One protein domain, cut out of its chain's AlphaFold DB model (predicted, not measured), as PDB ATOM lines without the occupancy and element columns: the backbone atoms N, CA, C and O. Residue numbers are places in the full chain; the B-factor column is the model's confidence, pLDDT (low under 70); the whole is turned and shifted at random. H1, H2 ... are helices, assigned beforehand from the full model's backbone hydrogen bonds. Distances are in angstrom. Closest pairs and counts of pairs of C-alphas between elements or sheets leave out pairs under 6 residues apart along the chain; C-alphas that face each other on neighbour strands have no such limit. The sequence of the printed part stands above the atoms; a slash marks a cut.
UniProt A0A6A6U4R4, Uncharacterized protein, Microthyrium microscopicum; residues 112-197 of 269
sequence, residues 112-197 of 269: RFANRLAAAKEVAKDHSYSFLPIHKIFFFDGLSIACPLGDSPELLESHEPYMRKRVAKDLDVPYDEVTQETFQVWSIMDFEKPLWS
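AT A GLANCE: This is residues 112 to 197 of the 269 residues of an uncharacterized protein of Microthyrium microscopicum (UniProt A0A6A6U4R4). Helices H2 and H5 lie side by side in the middle, the long H4 crosses one side of both, and H1 and H3 sit at opposite ends. The printed part has 86 residues with five named helices, H1 to H5, and no named strand: all helix. It is compact, radius of gyration of the C-alphas 12.6 A, spanning 37 by 25 by 21 A.

IN THESE COORDINATES: H1, residues 112 to 125, 20.3 A, begins at C-alpha 112 (135.395, 127.024, 142.504). H2 is 134 to 139, 8.7 A; H3 148 to 151, 6.0 A; H4 153 to 170, 25.1 A, with a kink of 37 degrees near residue 160. H5, 180 to 188, 12.9 A, ends at C-alpha 188 (126.145, 140.234, 149.198).

HOW THE PARTS SIT: H1 touches H5 about perpendicular, 83 degrees, closest C-alphas Ala 120 and Val 185, 5.6 A. H5 touches H2 at a shallow tilt of 25 degrees, the same way, closest C-alphas Gln 180 and Ile 134, 6.2 A. H4 touches H5 with residues 167 to 170 alone, closest C-alphas Val 167 and Trp 186, 6.7 A. H3 and H4 only just touch, only at the corner, with 3 pairs of C-alphas within 8 A. Every O i to N i+4 pair is within hydrogen-bond range in H1, H2 and H5; H4 has 12 of 14.

THE WHOLE: C-alphas 112 and 151, the farthest apart, are 38.8 A apart. The printed part has no cut and no long link. Residues 141 to 151 are among 28 with pLDDT under 70.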
ATOM      1  N   ARG A 112     136.626 126.318 142.916       55.22
ATOM      2  CA  ARG A 112     135.395 127.024 142.504       55.22
ATOM      3  C   ARG A 112     134.857 127.933 143.606       55.22
ATOM      4  O   ARG A 112     134.335 129.005 143.304       55.22
ATOM      5  N   PHE A 113     134.979 127.507 144.859       58.66
ATOM      6  CA  PHE A 113     134.536 128.277 146.008       58.66
ATOM      7  C   PHE A 113     135.507 129.413 146.350       58.66
ATOM      8  O   PHE A 113     135.066 130.548 146.478       58.66
ATOM      9  N   ALA A 114     136.820 129.158 146.379       63.62
ATOM     10  CA  ALA A 114     137.841 130.187 146.576       63.62
ATOM     11  C   ALA A 114     137.728 131.304 145.532       63.62
ATOM     12  O   ALA A 114     137.832 132.474 145.881       63.62
ATOM     13  N   ASN A 115     137.406 130.965 144.278       64.94
ATOM     14  CA  ASN A 115     137.153 131.957 143.232       64.94
ATOM     15  C   ASN A 115     135.876 132.782 143.479       64.94
ATOM     16  O   ASN A 115     135.873 133.980 143.216       64.94
ATOM     17  N   ARG A 116     134.799 132.180 144.008       62.59
ATOM     18  CA  ARG A 116     133.574 132.915 144.387       62.59
ATOM     19  C   ARG A 116     133.786 133.787 145.618       62.59
ATOM     20  O   ARG A 116     133.329 134.922 145.625       62.59
ATOM     21  N   LEU A 117     134.502 133.281 146.619       67.38
ATOM     22  CA  LEU A 117     134.887 134.025 147.812       67.38
ATOM     23  C   LEU A 117     135.807 135.196 147.446       67.38
ATOM     24  O   LEU A 117     135.597 136.295 147.937       67.38
ATOM     25  N   ALA A 118     136.780 134.991 146.555       71.81
ATOM     26  CA  ALA A 118     137.650 136.052 146.052       71.81
ATOM     27  C   ALA A 118     136.861 137.107 145.261       71.81
ATOM     28  O   ALA A 118     136.995 138.293 145.539       71.81
ATOM     29  N   ALA A 119     135.980 136.692 144.344       65.44
ATOM     30  CA  ALA A 119     135.121 137.617 143.603       65.44
ATOM     31  C   ALA A 119     134.182 138.404 144.533       65.44
ATOM     32  O   ALA A 119     134.046 139.615 144.393       65.44
ATOM     33  N   ALA A 120     133.578 137.743 145.521       64.06
ATOM     34  CA  ALA A 120     132.714 138.403 146.492       64.06
ATOM     35  C   ALA A 120     133.496 139.316 147.449       64.06
ATOM     36  O   ALA A 120     132.970 140.350 147.848       64.06
ATOM     37  N   LYS A 121     134.753 138.989 147.781       70.75
ATOM     38  CA  LYS A 121     135.661 139.883 148.516       70.75
ATOM     39  C   LYS A 121     135.977 141.148 147.721       70.75
ATOM     40  O   LYS A 121     136.002 142.216 148.315       70.75
ATOM     41  N   GLU A 122     136.182 141.053 146.405       71.56
ATOM     42  CA  GLU A 122     136.352 142.245 145.559       71.56
ATOM     43  C   GLU A 122     135.076 143.102 145.534       71.56
ATOM     44  O   GLU A 122     135.155 144.300 145.772       71.56
ATOM     45  N   VAL A 123     133.890 142.498 145.379       65.62
ATOM     46  CA  VAL A 123     132.611 143.240 145.436       65.62
ATOM     47  C   VAL A 123     132.367 143.858 146.822       65.62
ATOM     48  O   VAL A 123     131.847 144.967 146.929       65.62
ATOM     49  N   ALA A 124     132.774 143.177 147.897       64.38
ATOM     50  CA  ALA A 124     132.654 143.685 149.261       64.38
ATOM     51  C   ALA A 124     133.543 144.911 149.525       64.38
ATOM     52  O   ALA A 124     133.155 145.756 150.327       64.38
ATOM     53  N   LYS A 125     134.689 145.061 148.840       68.12
ATOM     54  CA  LYS A 125     135.520 146.278 148.942       68.12
ATOM     55  C   LYS A 125     134.790 147.520 148.430       68.12
ATOM     56  O   LYS A 125     134.985 148.601 148.981       68.12
ATOM     57  N   ASP A 126     133.928 147.352 147.430       62.50
ATOM     58  CA  ASP A 126     133.136 148.436 146.843       62.50
ATOM     59  C   ASP A 126     131.869 148.750 147.661       62.50
ATOM     60  O   ASP A 126     131.206 149.758 147.420       62.50
ATOM     61  N   HIS A 127     131.498 147.901 148.626       60.22
ATOM     62  CA  HIS A 127     130.310 148.077 149.467       60.22
ATOM     63  C   HIS A 127     130.706 148.503 150.888       60.22
ATOM     64  O   HIS A 127     131.266 147.733 151.663       60.22
ATOM     65  N   SER A 128     130.367 149.736 151.283       55.97
ATOM     66  CA  SER A 128     130.772 150.329 152.569       55.97
ATOM     67  C   SER A 128     129.968 149.815 153.785       55.97
ATOM     68  O   SER A 128     129.469 150.598 154.595       55.97
ATOM     69  N   TYR A 129     129.825 148.496 153.951       58.50
ATOM     70  CA  TYR A 129     129.221 147.885 155.149       58.50
ATOM     71  C   TYR A 129     130.246 147.615 156.268       58.50
ATOM     72  O   TYR A 129     129.932 146.953 157.259       58.50
ATOM     73  N   SER A 130     131.463 148.158 156.143       58.81
ATOM     74  CA  SER A 130     132.576 148.007 157.096       58.81
ATOM     75  C   SER A 130     132.265 148.464 158.523       58.81
ATOM     76  O   SER A 130     132.887 147.984 159.464       58.81
ATOM     77  N   PHE A 131     131.259 149.320 158.702       65.81
ATOM     78  CA  PHE A 131     130.892 149.887 160.002       65.81
ATOM     79  C   PHE A 131     129.684 149.222 160.674       65.81
ATOM     80  O   PHE A 131     129.335 149.590 161.796       65.81
ATOM     81  N   LEU A 132     129.020 148.258 160.023       75.06
ATOM     82  CA  LEU A 132     127.867 147.592 160.627       75.06
ATOM     83  C   LEU A 132     128.306 146.428 161.533       75.06
ATOM     84  O   LEU A 132     129.092 145.579 161.105       75.06
ATOM     85  N   PRO A 133     127.754 146.327 162.757       82.44
ATOM     86  CA  PRO A 133     127.888 145.135 163.585       82.44
ATOM     87  C   PRO A 133     127.385 143.871 162.872       82.44
ATOM     88  O   PRO A 133     126.395 143.921 162.137       82.44
ATOM     89  N   ILE A 134     127.996 142.717 163.162       86.44
ATOM     90  CA  ILE A 134     127.680 141.427 162.516       86.44
ATOM     91  C   ILE A 134     126.191 141.058 162.575       86.44
ATOM     92  O   ILE A 134     125.636 140.582 161.590       86.44
ATOM     93  N   HIS A 135     125.509 141.341 163.690       83.38
ATOM     94  CA  HIS A 135     124.085 141.038 163.853       83.38
ATOM     95  C   HIS A 135     123.213 141.895 162.929       83.38
ATOM     96  O   HIS A 135     122.183 141.427 162.449       83.38
ATOM     97  N   LYS A 136     123.635 143.136 162.640       82.56
ATOM     98  CA  LYS A 136     122.951 143.981 161.661       82.56
ATOM     99  C   LYS A 136     123.162 143.409 160.270       82.56
ATOM    100  O   LYS A 136     122.192 143.221 159.564       82.56
ATOM    101  N   ILE A 137     124.385 143.028 159.906       83.88
ATOM    102  CA  ILE A 137     124.659 142.412 158.596       83.88
ATOM    103  C   ILE A 137     123.824 141.131 158.393       83.88
ATOM    104  O   ILE A 137     123.263 140.912 157.313       83.88
ATOM    105  N   PHE A 138     123.718 140.319 159.447       86.94
ATOM    106  CA  PHE A 138     123.077 139.008 159.430       86.94
ATOM    107  C   PHE A 138     121.546 139.062 159.324       86.94
ATOM    108  O   PHE A 138     120.969 138.330 158.522       86.94
ATOM    109  N   PHE A 139     120.891 139.930 160.103       84.25
ATOM    110  CA  PHE A 139     119.425 140.031 160.144       84.25
ATOM    111  C   PHE A 139     118.842 141.117 159.228       84.25
ATOM    112  O   PHE A 139     117.627 141.175 159.062       84.25
ATOM    113  N   PHE A 140     119.668 141.997 158.654       76.50
ATOM    114  CA  PHE A 140     119.182 143.087 157.809       76.50
ATOM    115  C   PHE A 140     118.751 142.579 156.432       76.50
ATOM    116  O   PHE A 140     119.582 142.161 155.619       76.50
ATOM    117  N   ASP A 141     117.452 142.676 156.168       69.44
ATOM    118  CA  ASP A 141     116.774 142.282 154.929       69.44
ATOM    119  C   ASP A 141     116.488 143.466 153.983       69.44
ATOM    120  O   ASP A 141     115.800 143.307 152.978       69.44
ATOM    121  N   GLY A 142     117.008 144.659 154.290       63.69
ATOM    122  CA  GLY A 142     116.763 145.883 153.520       63.69
ATOM    123  C   GLY A 142     115.557 146.703 153.990       63.69
ATOM    124  O   GLY A 142     115.443 147.863 153.598       63.69
ATOM    125  N   LEU A 143     114.692 146.148 154.849       57.12
ATOM    126  CA  LEU A 143     113.457 146.800 155.308       57.12
ATOM    127  C   LEU A 143     113.417 147.001 156.827       57.12
ATOM    128  O   LEU A 143     112.877 148.004 157.294       57.12
ATOM    129  N   SER A 144     114.008 146.091 157.607       52.09
ATOM    130  CA  SER A 144     113.963 146.142 159.071       52.09
ATOM    131  C   SER A 144     115.340 146.398 159.693       52.09
ATOM    132  O   SER A 144     116.223 145.542 159.692       52.09
ATOM    133  N   ILE A 145     115.526 147.599 160.256       52.72
ATOM    134  CA  ILE A 145     116.732 148.006 161.015       52.72
ATOM    135  C   ILE A 145     116.565 147.738 162.524       52.72
ATOM    136  O   ILE A 145     117.540 147.760 163.277       52.72
ATOM    137  N   ALA A 146     115.343 147.457 162.988       54.19
ATOM    138  CA  ALA A 146     115.028 147.292 164.405       54.19
ATOM    139  C   ALA A 146     115.411 145.890 164.908       54.19
ATOM    140  O   ALA A 146     114.565 145.058 165.223       54.19
ATOM    141  N   CYS A 147     116.713 145.626 164.968       61.94
ATOM    142  CA  CYS A 147     117.274 144.477 165.655       61.94
ATOM    143  C   CYS A 147     117.770 144.948 167.037       61.94
ATOM    144  O   CYS A 147     118.859 145.523 167.114       61.94
ATOM    145  N   PRO A 148     117.010 144.733 168.131       63.38
ATOM    146  CA  PRO A 148     117.379 145.203 169.475       63.38
ATOM    147  C   PRO A 148     118.619 144.498 170.056       63.38
ATOM    148  O   PRO A 148     119.059 144.822 171.154       63.38
ATOM    149  N   LEU A 149     119.222 143.558 169.316       63.78
ATOM    150  CA  LEU A 149     120.515 142.943 169.641       63.78
ATOM    151  C   LEU A 149     121.663 143.962 169.724       63.78
ATOM    152  O   LEU A 149     122.663 143.681 170.374       63.78
ATOM    153  N   GLY A 150     121.528 145.129 169.083       57.12
ATOM    154  CA  GLY A 150     122.562 146.168 169.082       57.12
ATOM    155  C   GLY A 150     122.828 146.828 170.435       57.12
ATOM    156  O   GLY A 150     123.920 147.357 170.619       57.12
ATOM    157  N   ASP A 151     121.879 146.751 171.373       64.12
ATOM    158  CA  ASP A 151     121.940 147.487 172.642       64.12
ATOM    159  C   ASP A 151     122.331 146.601 173.844       64.12
ATOM    160  O   ASP A 151     122.523 147.107 174.949       64.12
ATOM    161  N   SER A 152     122.475 145.280 173.654       73.19
ATOM    162  CA  SER A 152     122.789 144.327 174.729       73.19
ATOM    163  C   SER A 152     123.949 143.388 174.351       73.19
ATOM    164  O   SER A 152     123.758 142.461 173.556       73.19
ATOM    165  N   PRO A 153     125.143 143.576 174.945       76.06
ATOM    166  CA  PRO A 153     126.306 142.710 174.723       76.06
ATOM    167  C   PRO A 153     126.042 141.235 175.058       76.06
ATOM    168  O   PRO A 153     126.441 140.349 174.309       76.06
ATOM    169  N   GLU A 154     125.300 140.966 176.134       78.06
ATOM    170  CA  GLU A 154     124.960 139.608 176.590       78.06
ATOM    171  C   GLU A 154     124.108 138.846 175.561       78.06
ATOM    172  O   GLU A 154     124.296 137.650 175.303       78.06
ATOM    173  N   LEU A 155     123.165 139.545 174.922       74.81
ATOM    174  CA  LEU A 155     122.378 138.956 173.845       74.81
ATOM    175  C   LEU A 155     123.255 138.684 172.621       74.81
ATOM    176  O   LEU A 155     123.087 137.647 171.985       74.81
ATOM    177  N   LEU A 156     124.222 139.549 172.312       80.44
ATOM    178  CA  LEU A 156     125.136 139.318 171.197       80.44
ATOM    179  C   LEU A 156     126.009 138.072 171.418       80.44
ATOM    180  O   LEU A 156     126.068 137.227 170.526       80.44
ATOM    181  N   GLU A 157     126.588 137.907 172.612       84.75
ATOM    182  CA  GLU A 157     127.429 136.750 172.965       84.75
ATOM    183  C   GLU A 157     126.695 135.412 172.800       84.75
ATOM    184  O   GLU A 157     127.267 134.428 172.332       84.75
ATOM    185  N   SER A 158     125.402 135.366 173.135       86.06
ATOM    186  CA  SER A 158     124.600 134.143 172.996       86.06
ATOM    187  C   SER A 158     124.190 133.830 171.552       86.06
ATOM    188  O   SER A 158     124.009 132.660 171.206       86.06
ATOM    189  N   HIS A 159     124.048 134.847 170.696       88.12
ATOM    190  CA  HIS A 159     123.613 134.682 169.304       88.12
ATOM    191  C   HIS A 159     124.783 134.468 168.343       88.12
ATOM    192  O   HIS A 159     124.647 133.728 167.365       88.12
ATOM    193  N   GLU A 160     125.922 135.106 168.604       89.38
ATOM    194  CA  GLU A 160     127.081 135.119 167.716       89.38
ATOM    195  C   GLU A 160     127.561 133.724 167.292       89.38
ATOM    196  O   GLU A 160     127.741 133.529 166.086       89.38
ATOM    197  N   PRO A 161     127.662 132.718 168.182       92.19
ATOM    198  CA  PRO A 161     128.066 131.379 167.774       92.19
ATOM    199  C   PRO A 161     127.143 130.761 166.718       92.19
ATOM    200  O   PRO A 161     127.597 130.136 165.763       92.19
ATOM    201  N   TYR A 162     125.833 130.979 166.835       91.19
ATOM    202  CA  TYR A 162     124.852 130.439 165.892       91.19
ATOM    203  C   TYR A 162     124.859 131.202 164.566       91.19
ATOM    204  O   TYR A 162     124.728 130.590 163.505       91.19
ATOM    205  N   MET A 163     125.055 132.524 164.614       91.31
ATOM    206  CA  MET A 163     125.236 133.339 163.410       91.31
ATOM    207  C   MET A 163     126.489 132.895 162.647       91.31
ATOM    208  O   MET A 163     126.408 132.590 161.457       91.31
ATOM    209  N   ARG A 164     127.624 132.753 163.347       92.88
ATOM    210  CA  ARG A 164     128.887 132.272 162.773       92.88
ATOM    211  C   ARG A 164     128.756 130.865 162.204       92.88
ATOM    212  O   ARG A 164     129.199 130.629 161.090       92.88
ATOM    213  N   LYS A 165     128.088 129.946 162.908       91.50
ATOM    214  CA  LYS A 165     127.857 128.568 162.437       91.50
ATOM    215  C   LYS A 165     127.063 128.526 161.131       91.50
ATOM    216  O   LYS A 165     127.350 127.695 160.271       91.50
ATOM    217  N   ARG A 166     126.081 129.417 160.962       90.62
ATOM    218  CA  ARG A 166     125.320 129.520 159.711       90.62
ATOM    219  C   ARG A 166     126.157 130.109 158.582       90.62
ATOM    220  O   ARG A 166     126.205 129.501 157.523       90.62
ATOM    221  N   VAL A 167     126.865 131.211 158.825       89.75
ATOM    222  CA  VAL A 167     127.763 131.811 157.822       89.75
ATOM    223  C   VAL A 167     128.862 130.830 157.412       89.75
ATOM    224  O   VAL A 167     129.083 130.651 156.221       89.75
ATOM    225  N   ALA A 168     129.475 130.128 158.369       87.94
ATOM    226  CA  ALA A 168     130.447 129.063 158.121       87.94
ATOM    227  C   ALA A 168     129.888 127.994 157.181       87.94
ATOM    228  O   ALA A 168     130.540 127.599 156.224       87.94
ATOM    229  N   LYS A 169     128.655 127.545 157.437       87.62
ATOM    230  CA  LYS A 169     127.989 126.517 156.636       87.62
ATOM    231  C   LYS A 169     127.615 127.012 155.238       87.62
ATOM    232  O   LYS A 169     127.813 126.283 154.271       87.62
ATOM    233  N   ASP A 170     127.052 128.210 155.135       87.44
ATOM    234  CA  ASP A 170     126.598 128.785 153.865       87.44
ATOM    235  C   ASP A 170     127.792 129.119 152.957       87.44
ATOM    236  O   ASP A 170     127.749 128.876 151.750       87.44
ATOM    237  N   LEU A 171     128.883 129.607 153.555       82.25
ATOM    238  CA  LEU A 171     130.151 129.878 152.885       82.25
ATOM    239  C   LEU A 171     131.120 128.685 152.883       82.25
ATOM    240  O   LEU A 171     132.233 128.856 152.427       82.25
ATOM    241  N   ASP A 172     130.772 127.502 153.383       80.69
ATOM    242  CA  ASP A 172     131.698 126.349 153.439       80.69
ATOM    243  C   ASP A 172     133.115 126.708 153.972       80.69
ATOM    244  O   ASP A 172     134.127 126.219 153.470       80.69
ATOM    245  N   VAL A 173     133.201 127.613 154.961       81.00
ATOM    246  CA  VAL A 173     134.458 128.038 155.612       81.00
ATOM    247  C   VAL A 173     134.559 127.451 157.021       81.00
ATOM    248  O   VAL A 173     133.529 127.238 157.671       81.00
ATOM    249  N   PRO A 174     135.778 127.209 157.539       81.94
ATOM    250  CA  PRO A 174     135.953 126.797 158.923       81.94
ATOM    251  C   PRO A 174     135.301 127.800 159.877       81.94
ATOM    252  O   PRO A 174     135.423 129.011 159.710       81.94
ATOM    253  N   TYR A 175     134.624 127.288 160.904       84.81
ATOM    254  CA  TYR A 175     133.939 128.116 161.901       84.81
ATOM    255  C   TYR A 175     134.873 129.150 162.553       84.81
ATOM    256  O   TYR A 175     134.482 130.299 162.762       84.81
ATOM    257  N   ASP A 176     136.120 128.752 162.810       86.62
ATOM    258  CA  ASP A 176     137.140 129.593 163.440       86.62
ATOM    259  C   ASP A 176     137.650 130.714 162.515       86.62
ATOM    260  O   ASP A 176     138.196 131.708 162.989       86.62
ATOM    261  N   GLU A 177     137.425 130.595 161.203       82.69
ATOM    262  CA  GLU A 177     137.817 131.579 160.186       82.69
ATOM    263  C   GLU A 177     136.686 132.558 159.829       82.69
ATOM    264  O   GLU A 177     136.856 133.439 158.983       82.69
ATOM    265  N   VAL A 178     135.518 132.442 160.471       85.75
ATOM    266  CA  VAL A 178     134.408 133.374 160.256       85.75
ATOM    267  C   VAL A 178     134.733 134.725 160.894       85.75
ATOM    268  O   VAL A 178     134.676 134.898 162.114       85.75
ATOM    269  N   THR A 179     135.034 135.708 160.049       87.06
ATOM    270  CA  THR A 179     135.297 137.107 160.424       87.06
ATOM    271  C   THR A 179     134.153 138.035 160.005       87.06
ATOM    272  O   THR A 179     133.253 137.645 159.262       87.06
ATOM    273  N   GLN A 180     134.188 139.304 160.415       84.44
ATOM    274  CA  GLN A 180     133.218 140.309 159.953       84.44
ATOM    275  C   GLN A 180     133.188 140.447 158.417       84.44
ATOM    276  O   GLN A 180     132.115 140.614 157.839       84.44
ATOM    277  N   GLU A 181     134.333 140.305 157.744       83.19
ATOM    278  CA  GLU A 181     134.415 140.310 156.276       83.19
ATOM    279  C   GLU A 181     133.633 139.143 155.663       83.19
ATOM    280  O   GLU A 181     132.946 139.307 154.656       83.19
ATOM    281  N   THR A 182     133.668 137.963 156.295       86.69
ATOM    282  CA  THR A 182     132.880 136.815 155.822       86.69
ATOM    283  C   THR A 182     131.377 137.072 155.934       86.69
ATOM    284  O   THR A 182     130.635 136.706 155.028       86.69
ATOM    285  N   PHE A 183     130.916 137.792 156.965       87.56
ATOM    286  CA  PHE A 183     129.517 138.225 157.062       87.56
ATOM    287  C   PHE A 183     129.129 139.195 155.941       87.56
ATOM    288  O   PHE A 183     128.022 139.102 155.413       87.56
ATOM    289  N   GLN A 184     130.021 140.110 155.555       84.25
ATOM    290  CA  GLN A 184     129.769 141.036 154.445       84.25
ATOM    291  C   GLN A 184     129.658 140.292 153.120       84.25
ATOM    292  O   GLN A 184     128.679 140.477 152.399       84.25
ATOM    293  N   VAL A 185     130.608 139.396 152.845       83.81
ATOM    294  CA  VAL A 185     130.562 138.522 151.669       83.81
ATOM    295  C   VAL A 185     129.260 137.726 151.648       83.81
ATOM    296  O   VAL A 185     128.542 137.751 150.652       83.81
ATOM    297  N   TRP A 186     128.911 137.081 152.763       87.69
ATOM    298  CA  TRP A 186     127.662 136.334 152.895       87.69
ATOM    299  C   TRP A 186     126.428 137.206 152.628       87.69
ATOM    300  O   TRP A 186     125.488 136.743 151.998       87.69
ATOM    301  N   SER A 187     126.445 138.476 153.048       84.19
ATOM    302  CA  SER A 187     125.321 139.403 152.870       84.19
ATOM    303  C   SER A 187     125.108 139.892 151.437       84.19
ATOM    304  O   SER A 187     123.996 140.303 151.112       84.19
ATOM    305  N   ILE A 188     126.167 139.877 150.624       80.88
ATOM    306  CA  ILE A 188     126.145 140.234 149.198       80.88
ATOM    307  C   ILE A 188     125.744 139.021 148.358       80.88
ATOM    308  O   ILE A 188     125.185 139.157 147.274       80.88
ATOM    309  N   MET A 189     126.041 137.821 148.850       79.06
ATOM    310  CA  MET A 189     125.597 136.592 148.218       79.06
ATOM    311  C   MET A 189     124.089 136.384 148.416       79.06
ATOM    312  O   MET A 189     123.534 136.751 149.447       79.06
ATOM    313  N   ASP A 190     123.438 135.731 147.446       77.31
ATOM    314  CA  ASP A 190     121.995 135.420 147.450       77.31
ATOM    315  C   ASP A 190     121.606 134.325 148.473       77.31
ATOM    316  O   ASP A 190     120.783 133.445 148.202       77.31
ATOM    317  N   PHE A 191     122.228 134.324 149.653       85.06
ATOM    318  CA  PHE A 191     121.833 133.449 150.747       85.06
ATOM    319  C   PHE A 191     120.571 133.968 151.425       85.06
ATOM    320  O   PHE A 191     120.349 135.168 151.589       85.06
ATOM    321  N   GLU A 192     119.739 133.029 151.865       83.88
ATOM    322  CA  GLU A 192     118.522 133.354 152.593       83.88
ATOM    323  C   GLU A 192     118.873 133.905 153.978       83.88
ATOM    324  O   GLU A 192     119.299 133.164 154.880       83.88
ATOM    325  N   LYS A 193     118.671 135.214 154.149       83.88
ATOM    326  CA  LYS A 193     118.840 135.877 155.436       83.88
ATOM    327  C   LYS A 193     117.707 135.500 156.390       83.88
ATOM    328  O   LYS A 193     116.539 135.530 156.004       83.88
ATOM    329  N   PRO A 194     118.014 135.146 157.646       82.94
ATOM    330  CA  PRO A 194     116.980 134.911 158.633       82.94
ATOM    331  C   PRO A 194     116.326 136.230 159.044       82.94
ATOM    332  O   PRO A 194     116.998 137.238 159.246       82.94
ATOM    333  N   LEU A 195     115.013 136.190 159.255       80.69
ATOM    334  CA  LEU A 195     114.294 137.280 159.901       80.69
ATOM    335  C   LEU A 195     114.587 137.263 161.401       80.69
ATOM    336  O   LEU A 195     114.537 136.206 162.046       80.69
ATOM    337  N   TRP A 196     114.870 138.435 161.967       80.69
ATOM    338  CA  TRP A 196     115.018 138.552 163.410       80.69
ATOM    339  C   TRP A 196     113.695 138.215 164.110       80.69
ATOM    340  O   TRP A 196     112.631 138.722 163.755       80.69
ATOM    341  N   SER A 197     113.768 137.365 165.132       80.25
ATOM    342  CA  SER A 197     112.666 137.116 166.059       80.25
ATOM    343  C   SER A 197     113.218 136.734 167.436       80.25
ATOM    344  O   SER A 197     114.254 136.063 167.501       80.25
TER     345      SER A 197